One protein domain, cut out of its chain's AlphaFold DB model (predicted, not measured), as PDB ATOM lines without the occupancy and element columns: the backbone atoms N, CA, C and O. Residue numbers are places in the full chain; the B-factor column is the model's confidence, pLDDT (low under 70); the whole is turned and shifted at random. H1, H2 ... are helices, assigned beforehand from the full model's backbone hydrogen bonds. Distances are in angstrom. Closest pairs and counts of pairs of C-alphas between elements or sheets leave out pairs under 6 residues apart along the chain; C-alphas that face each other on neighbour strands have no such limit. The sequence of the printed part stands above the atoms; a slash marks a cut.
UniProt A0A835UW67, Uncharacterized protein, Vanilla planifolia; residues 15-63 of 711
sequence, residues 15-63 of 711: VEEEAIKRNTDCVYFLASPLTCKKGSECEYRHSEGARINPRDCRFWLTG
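AT A GLANCE: This is residues 15 to 63 of the 711 residues of an uncharacterized protein of Vanilla planifolia (UniProt A0A835UW67). H1, the longest helix, lies at one side of a flat, loop-rich model and leads by a tight link to a pair of short helices, H2 and H3, that pack on each other; between these two the chain makes a wide loop, residues 32 to 47. From H3 the chain runs out along residues 54 to 59, which stand free, into the short helix H4, which touches no other helix. The printed part has 49 residues, with four named helices in the order H1, H2, H3, H4 and no named strand; the class is all helix, though under half of the residues, 23 of 49, are in named elements. It is compact, with a radius of gyration of the C-alphas of 11.1 A, and the C-alphas span 30 by 27 by 12 A.

IN THESE COORDINATES: H1 is residues 15 to 23, 12.5 A from first to last C-alpha, and C-alpha 15 is at (-26.091, -26.525, -8.742). H2 is residues 27 to 31, 6.4 A long, with C-alpha 27 at (-32.885, -7.466, -0.183). H3 is residues 48 to 52, also 6.4 A long. H4 is residues 58 to 61, 5.3 A long, and ends with C-alpha 61 at (-24.287, -17.573, 9.076).

HOW THE PARTS SIT: H1 touches no helix: it is apart from H2, from H3 and from H4. H2 and H3 touch, with 5 pairs of C-alphas within 8 A; their closest C-alphas, those of Leu 30 and Arg 51, are 4.7 A apart, and the helix centres are 9.6 A apart. H4 is apart from H2 and from H3. In H2 and H3 every O i to N i+4 pair is within hydrogen-bond range, in H1 4 of 5 are, and H4 is too short for such a pair, but its one O i to N i+3 pair is within range.

THE WHOLE: The C-alphas of Leu 34 and Thr 62 are the two farthest apart, at 30.1 A, while those of Val 15 and Gly 63, the first and last printed residues, are 15.7 A apart. The printed part has no cut. The links from H1 to H2, 3 residues, and from H3 to H4, 5 residues, are tight. The link from H2 to H3 is long, with 16 residues, and its C-alphas lie 3 to 14 A from the mean of all C-alphas. The mean pLDDT of the printed part is 87.2, and the model's confidence is under 70 at residues 15 to 16, which belong to H1.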
ATOM      1  N   VAL A  15     -24.796 -26.141  -9.342       67.50
ATOM      2  CA  VAL A  15     -26.091 -26.525  -8.742       67.50
ATOM      3  C   VAL A  15     -26.205 -26.054  -7.283       67.50
ATOM      4  O   VAL A  15     -27.290 -25.726  -6.806       67.50
ATOM      5  N   GLU A  16     -25.074 -25.996  -6.587       69.44
ATOM      6  CA  GLU A  16     -24.929 -25.545  -5.204       69.44
ATOM      7  C   GLU A  16     -24.962 -24.013  -5.115       69.44
ATOM      8  O   GLU A  16     -25.685 -23.469  -4.286       69.44
ATOM      9  N   GLU A  17     -24.316 -23.302  -6.046       74.31
ATOM     10  CA  GLU A  17     -24.451 -21.843  -6.190       74.31
ATOM     11  C   GLU A  17     -25.914 -21.434  -6.475       74.31
ATOM     12  O   GLU A  17     -26.454 -20.510  -5.862       74.31
ATOM     13  N   GLU A  18     -26.599 -22.172  -7.357       77.00
ATOM     14  CA  GLU A  18     -28.031 -22.009  -7.640       77.00
ATOM     15  C   GLU A  18     -28.928 -22.412  -6.444       77.00
ATOM     16  O   GLU A  18     -30.076 -21.970  -6.361       77.00
ATOM     17  N   ALA A  19     -28.447 -23.214  -5.485       76.31
ATOM     18  CA  ALA A  19     -29.140 -23.489  -4.220       76.31
ATOM     19  C   ALA A  19     -28.909 -22.382  -3.174       76.31
ATOM     20  O   ALA A  19     -29.865 -21.927  -2.547       76.31
ATOM     21  N   ILE A  20     -27.674 -21.890  -3.036       81.00
ATOM     22  CA  ILE A  20     -27.312 -20.785  -2.134       81.00
ATOM     23  C   ILE A  20     -28.109 -19.526  -2.493       81.00
ATOM     24  O   ILE A  20     -28.702 -18.915  -1.605       81.00
ATOM     25  N   LYS A  21     -28.231 -19.178  -3.783       83.06
ATOM     26  CA  LYS A  21     -29.042 -18.028  -4.238       83.06
ATOM     27  C   LYS A  21     -30.512 -18.149  -3.818       83.06
ATOM     28  O   LYS A  21     -31.020 -17.254  -3.148       83.06
ATOM     29  N   ARG A  22     -31.149 -19.299  -4.079       84.12
ATOM     30  CA  ARG A  22     -32.548 -19.578  -3.685       84.12
ATOM     31  C   ARG A  22     -32.777 -19.605  -2.171       84.12
ATOM     32  O   ARG A  22     -33.908 -19.411  -1.727       84.12
ATOM     33  N   ASN A  23     -31.724 -19.816  -1.384       87.25
ATOM     34  CA  ASN A  23     -31.770 -19.742   0.074       87.25
ATOM     35  C   ASN A  23     -31.332 -18.375   0.641       87.25
ATOM     36  O   ASN A  23     -31.557 -18.145   1.825       87.25
ATOM     37  N   THR A  24     -30.774 -17.471  -0.168       91.50
ATOM     38  CA  THR A  24     -30.401 -16.097   0.218       91.50
ATOM     39  C   THR A  24     -31.605 -15.166   0.080       91.50
ATOM     40  O   THR A  24     -32.332 -15.248  -0.906       91.50
ATOM     41  N   ASP A  25     -31.832 -14.257   1.026       93.12
ATOM     42  CA  ASP A  25     -32.979 -13.343   0.987       93.12
ATOM     43  C   ASP A  25     -32.865 -12.268  -0.096       93.12
ATOM     44  O   ASP A  25     -31.831 -11.620  -0.266       93.12
ATOM     45  N   CYS A  26     -33.982 -11.985  -0.767       92.62
ATOM     46  CA  CYS A  26     -34.056 -10.834  -1.657       92.62
ATOM     47  C   CYS A  26     -34.098  -9.535  -0.843       92.62
ATOM     48  O   CYS A  26     -35.127  -9.190  -0.256       92.62
ATOM     49  N   VAL A  27     -33.004  -8.770  -0.864       91.75
ATOM     50  CA  VAL A  27     -32.885  -7.466  -0.183       91.75
ATOM     51  C   VAL A  27     -34.040  -6.519  -0.551       91.75
ATOM     52  O   VAL A  27     -34.602  -5.857   0.321       91.75
ATOM     53  N   TYR A  28     -34.471  -6.514  -1.817       91.00
ATOM     54  CA  TYR A  28     -35.600  -5.696  -2.273       91.00
ATOM     55  C   TYR A  28     -36.951  -6.140  -1.698       91.00
ATOM     56  O   TYR A  28     -37.807  -5.288  -1.484       91.00
ATOM     57  N   PHE A  29     -37.156  -7.431  -1.419       92.00
ATOM     58  CA  PHE A  29     -38.370  -7.934  -0.758       92.00
ATOM     59  C   PHE A  29     -38.325  -7.707   0.761       92.00
ATOM     60  O   PHE A  29     -39.338  -7.370   1.373       92.00
ATOM     61  N   LEU A  30     -37.136  -7.826   1.371       90.62
ATOM     62  CA  LEU A  30     -36.915  -7.521   2.790       90.62
ATOM     63  C   LEU A  30     -37.179  -6.047   3.144       90.62
ATOM     64  O   LEU A  30     -37.498  -5.762   4.300       90.62
ATOM     65  N   ALA A  31     -37.045  -5.131   2.179       88.31
ATOM     66  CA  ALA A  31     -37.429  -3.727   2.323       88.31
ATOM     67  C   ALA A  31     -38.957  -3.538   2.216       88.31
ATOM     68  O   ALA A  31     -39.576  -2.957   3.105       88.31
ATOM     69  N   SER A  32     -39.579  -4.065   1.157       89.38
ATOM     70  CA  SER A  32     -41.035  -4.105   0.981       89.38
ATOM     71  C   SER A  32     -41.429  -5.196  -0.027       89.38
ATOM     72  O   SER A  32     -40.737  -5.358  -1.036       89.38
ATOM     73  N   PRO A  33     -42.570  -5.894   0.149       87.62
ATOM     74  CA  PRO A  33     -43.057  -6.853  -0.843       87.62
ATOM     75  C   PRO A  33     -43.255  -6.242  -2.241       87.62
ATOM     76  O   PRO A  33     -43.150  -6.949  -3.239       87.62
ATOM     77  N   LEU A  34     -43.497  -4.926  -2.322       86.31
ATOM     78  CA  LEU A  34     -43.726  -4.199  -3.576       86.31
ATOM     79  C   LEU A  34     -42.437  -3.716  -4.268       86.31
ATOM     80  O   LEU A  34     -42.482  -3.351  -5.442       86.31
ATOM     81  N   THR A  35     -41.285  -3.699  -3.585       89.19
ATOM     82  CA  THR A  35     -40.022  -3.221  -4.184       89.19
ATOM     83  C   THR A  35     -39.272  -4.290  -4.978       89.19
ATOM     84  O   THR A  35     -38.424  -3.941  -5.802       89.19
ATOM     85  N   CYS A  36     -39.595  -5.581  -4.819       91.94
ATOM     86  CA  CYS A  36     -39.036  -6.629  -5.675       91.94
ATOM     87  C   CYS A  36     -39.877  -6.855  -6.943       91.94
ATOM     88  O   CYS A  36     -40.875  -7.574  -6.937       91.94
ATOM     89  N   LYS A  37     -39.406  -6.319  -8.075       89.50
ATOM     90  CA  LYS A  37     -40.067  -6.459  -9.386       89.50
ATOM     91  C   LYS A  37     -40.069  -7.884  -9.970       89.50
ATOM     92  O   LYS A  37     -40.759  -8.107 -10.955       89.50
ATOM     93  N   LYS A  38     -39.317  -8.837  -9.395       87.50
ATOM     94  CA  LYS A  38     -39.260 -10.237  -9.872       87.50
ATOM     95  C   LYS A  38     -40.403 -11.127  -9.351       87.50
ATOM     96  O   LYS A  38     -40.525 -12.260  -9.801       87.50
ATOM     97  N   GLY A  39     -41.235 -10.655  -8.414       82.50
ATOM     98  CA  GLY A  39     -42.396 -11.419  -7.933       82.50
ATOM     99  C   GLY A  39     -42.031 -12.826  -7.435       82.50
ATOM    100  O   GLY A  39     -41.090 -12.987  -6.663       82.50
ATOM    101  N   SER A  40     -42.758 -13.852  -7.879       82.50
ATOM    102  CA  SER A  40     -42.467 -15.265  -7.579       82.50
ATOM    103  C   SER A  40     -41.281 -15.856  -8.354       82.50
ATOM    104  O   SER A  40     -40.839 -16.951  -8.025       82.50
ATOM    105  N   GLU A  41     -40.756 -15.152  -9.360       86.06
ATOM    106  CA  GLU A  41     -39.652 -15.592 -10.231       86.06
ATOM    107  C   GLU A  41     -38.286 -15.066  -9.754       86.06
ATOM    108  O   GLU A  41     -37.299 -15.060 -10.490       86.06
ATOM    109  N   CYS A  42     -38.204 -14.578  -8.514       89.62
ATOM    110  CA  CYS A  42     -36.947 -14.101  -7.959       89.62
ATOM    111  C   CYS A  42     -35.991 -15.271  -7.675       89.62
ATOM    112  O   CYS A  42     -36.326 -16.191  -6.933       89.62
ATOM    113  N   GLU A  43     -34.764 -15.192  -8.201       88.31
ATOM    114  CA  GLU A  43     -33.650 -16.095  -7.850       88.31
ATOM    115  C   GLU A  43     -33.335 -16.105  -6.344       88.31
ATOM    116  O   GLU A  43     -32.728 -17.053  -5.852       88.31
ATOM    117  N   TYR A  44     -33.743 -15.045  -5.639       90.75
ATOM    118  CA  TYR A  44     -33.558 -14.835  -4.211       90.75
ATOM    119  C   TYR A  44     -34.864 -15.051  -3.443       90.75
ATOM    120  O   TYR A  44     -35.960 -14.704  -3.884       90.75
ATOM    121  N   ARG A  45     -34.726 -15.583  -2.237       91.50
ATOM    122  CA  ARG A  45     -35.799 -16.030  -1.357       91.50
ATOM    123  C   ARG A  45     -36.736 -14.887  -0.953       91.50
ATOM    124  O   ARG A  45     -36.301 -13.860  -0.425       91.50
ATOM    125  N   HIS A  46     -38.038 -15.096  -1.135       92.25
ATOM    126  CA  HIS A  46     -39.100 -14.228  -0.621       92.25
ATOM    127  C   HIS A  46     -39.772 -14.903   0.582       92.25
ATOM    128  O   HIS A  46     -40.520 -15.867   0.427       92.25
ATOM    129  N   SER A  47     -39.484 -14.416   1.793       90.00
ATOM    130  CA  SER A  47     -40.044 -14.931   3.051       90.00
ATOM    131  C   SER A  47     -40.594 -13.784   3.893       90.00
ATOM    132  O   SER A  47     -39.844 -12.949   4.399       90.00
ATOM    133  N   GLU A  48     -41.917 -13.748   4.064       89.56
ATOM    134  CA  GLU A  48     -42.600 -12.713   4.851       89.56
ATOM    135  C   GLU A  48     -42.217 -12.777   6.342       89.56
ATOM    136  O   GLU A  48     -42.032 -11.749   6.991       89.56
ATOM    137  N   GLY A  49     -41.966 -13.984   6.865       88.56
ATOM    138  CA  GLY A  49     -41.427 -14.165   8.215       88.56
ATOM    139  C   GLY A  49     -40.039 -13.538   8.382       88.56
ATOM    140  O   GLY A  49     -39.803 -12.819   9.350       88.56
ATOM    141  N   ALA A  50     -39.143 -13.729   7.405       90.94
ATOM    142  CA  ALA A  50     -37.818 -13.104   7.422       90.94
ATOM    143  C   ALA A  50     -37.892 -11.573   7.262       90.94
ATOM    144  O   ALA A  50     -37.119 -10.848   7.890       90.94
ATOM    145  N   ARG A  51     -38.863 -11.061   6.491       90.88
ATOM    146  CA  ARG A  51     -39.124  -9.618   6.367       90.88
ATOM    147  C   ARG A  51     -39.440  -8.982   7.724       90.88
ATOM    148  O   ARG A  51     -38.863  -7.948   8.049       90.88
ATOM    149  N   ILE A  52     -40.293  -9.616   8.529       87.00
ATOM    150  CA  ILE A  52     -40.728  -9.103   9.841       87.00
ATOM    151  C   ILE A  52     -39.684  -9.363  10.951       87.00
ATOM    152  O   ILE A  52     -39.610  -8.611  11.922       87.00
ATOM    153  N   ASN A  53     -38.842 -10.393  10.821       85.62
ATOM    154  CA  ASN A  53     -37.860 -10.772  11.841       85.62
ATOM    155  C   ASN A  53     -36.574  -9.909  11.779       85.62
ATOM    156  O   ASN A  53     -35.888  -9.917  10.756       85.62
ATOM    157  N   PRO A  54     -36.172  -9.215  12.866       87.19
ATOM    158  CA  PRO A  54     -34.963  -8.384  12.909       87.19
ATOM    159  C   PRO A  54     -33.681  -9.177  13.236       87.19
ATOM    160  O   PRO A  54     -32.714  -8.606  13.741       87.19
ATOM    161  N   ARG A  55     -33.672 -10.504  13.048       90.62
ATOM    162  CA  ARG A  55     -32.523 -11.373  13.351       90.62
ATOM    163  C   ARG A  55     -32.191 -12.296  12.185       90.62
ATOM    164  O   ARG A  55     -33.067 -12.982  11.650       90.62
ATOM    165  N   ASP A  56     -30.903 -12.362  11.878       93.31
ATOM    166  CA  ASP A  56     -30.343 -13.312  10.925       93.31
ATOM    167  C   ASP A  56     -30.366 -14.742  11.475       93.31
ATOM    168  O   ASP A  56     -30.366 -14.993  12.687       93.31
ATOM    169  N   CYS A  57     -30.411 -15.707  10.566       93.88
ATOM    170  CA  CYS A  57     -30.421 -17.120  10.887       93.88
ATOM    171  C   CYS A  57     -29.018 -17.560  11.311       93.88
ATOM    172  O   CYS A  57     -28.111 -17.629  10.483       93.88
ATOM    173  N   ARG A  58     -28.839 -17.935  12.587       93.62
ATOM    174  CA  ARG A  58     -27.559 -18.470  13.096       93.62
ATOM    175  C   ARG A  58     -27.028 -19.613  12.222       93.62
ATOM    176  O   ARG A  58     -25.847 -19.627  11.915       93.62
ATOM    177  N   PHE A  59     -27.908 -20.512  11.777       89.75
ATOM    178  CA  PHE A  59     -27.546 -21.634  10.907       89.75
ATOM    179  C   PHE A  59     -27.187 -21.210   9.474       89.75
ATOM    180  O   PHE A  59     -26.475 -21.928   8.787       89.75
ATOM    181  N   TRP A  60     -27.673 -20.064   8.989       92.25
ATOM    182  CA  TRP A  60     -27.280 -19.527   7.681       92.25
ATOM    183  C   TRP A  60     -25.887 -18.903   7.745       92.25
ATOM    184  O   TRP A  60     -25.049 -19.180   6.895       92.25
ATOM    185  N   LEU A  61     -25.610 -18.145   8.810       87.69
ATOM    186  CA  LEU A  61     -24.287 -17.573   9.076       87.69
ATOM    187  C   LEU A  61     -23.205 -18.651   9.297       87.69
ATOM    188  O   LEU A  61     -22.030 -18.380   9.078       87.69
ATOM    189  N   THR A  62     -23.588 -19.876   9.683       83.69
ATOM    190  CA  THR A  62     -22.706 -21.059   9.731       83.69
ATOM    191  C   THR A  62     -22.782 -21.950   8.480       83.69
ATOM    192  O   THR A  62     -22.313 -23.083   8.518       83.69
ATOM    193  N   GLY A  63     -23.403 -21.493   7.387       83.94
ATOM    194  CA  GLY A  63     -23.478 -22.217   6.107       83.94
ATOM    195  C   GLY A  63     -24.364 -23.473   6.086       83.94
ATOM    196  O   GLY A  63     -24.354 -24.207   5.106       83.94
TER     197      GLY A  63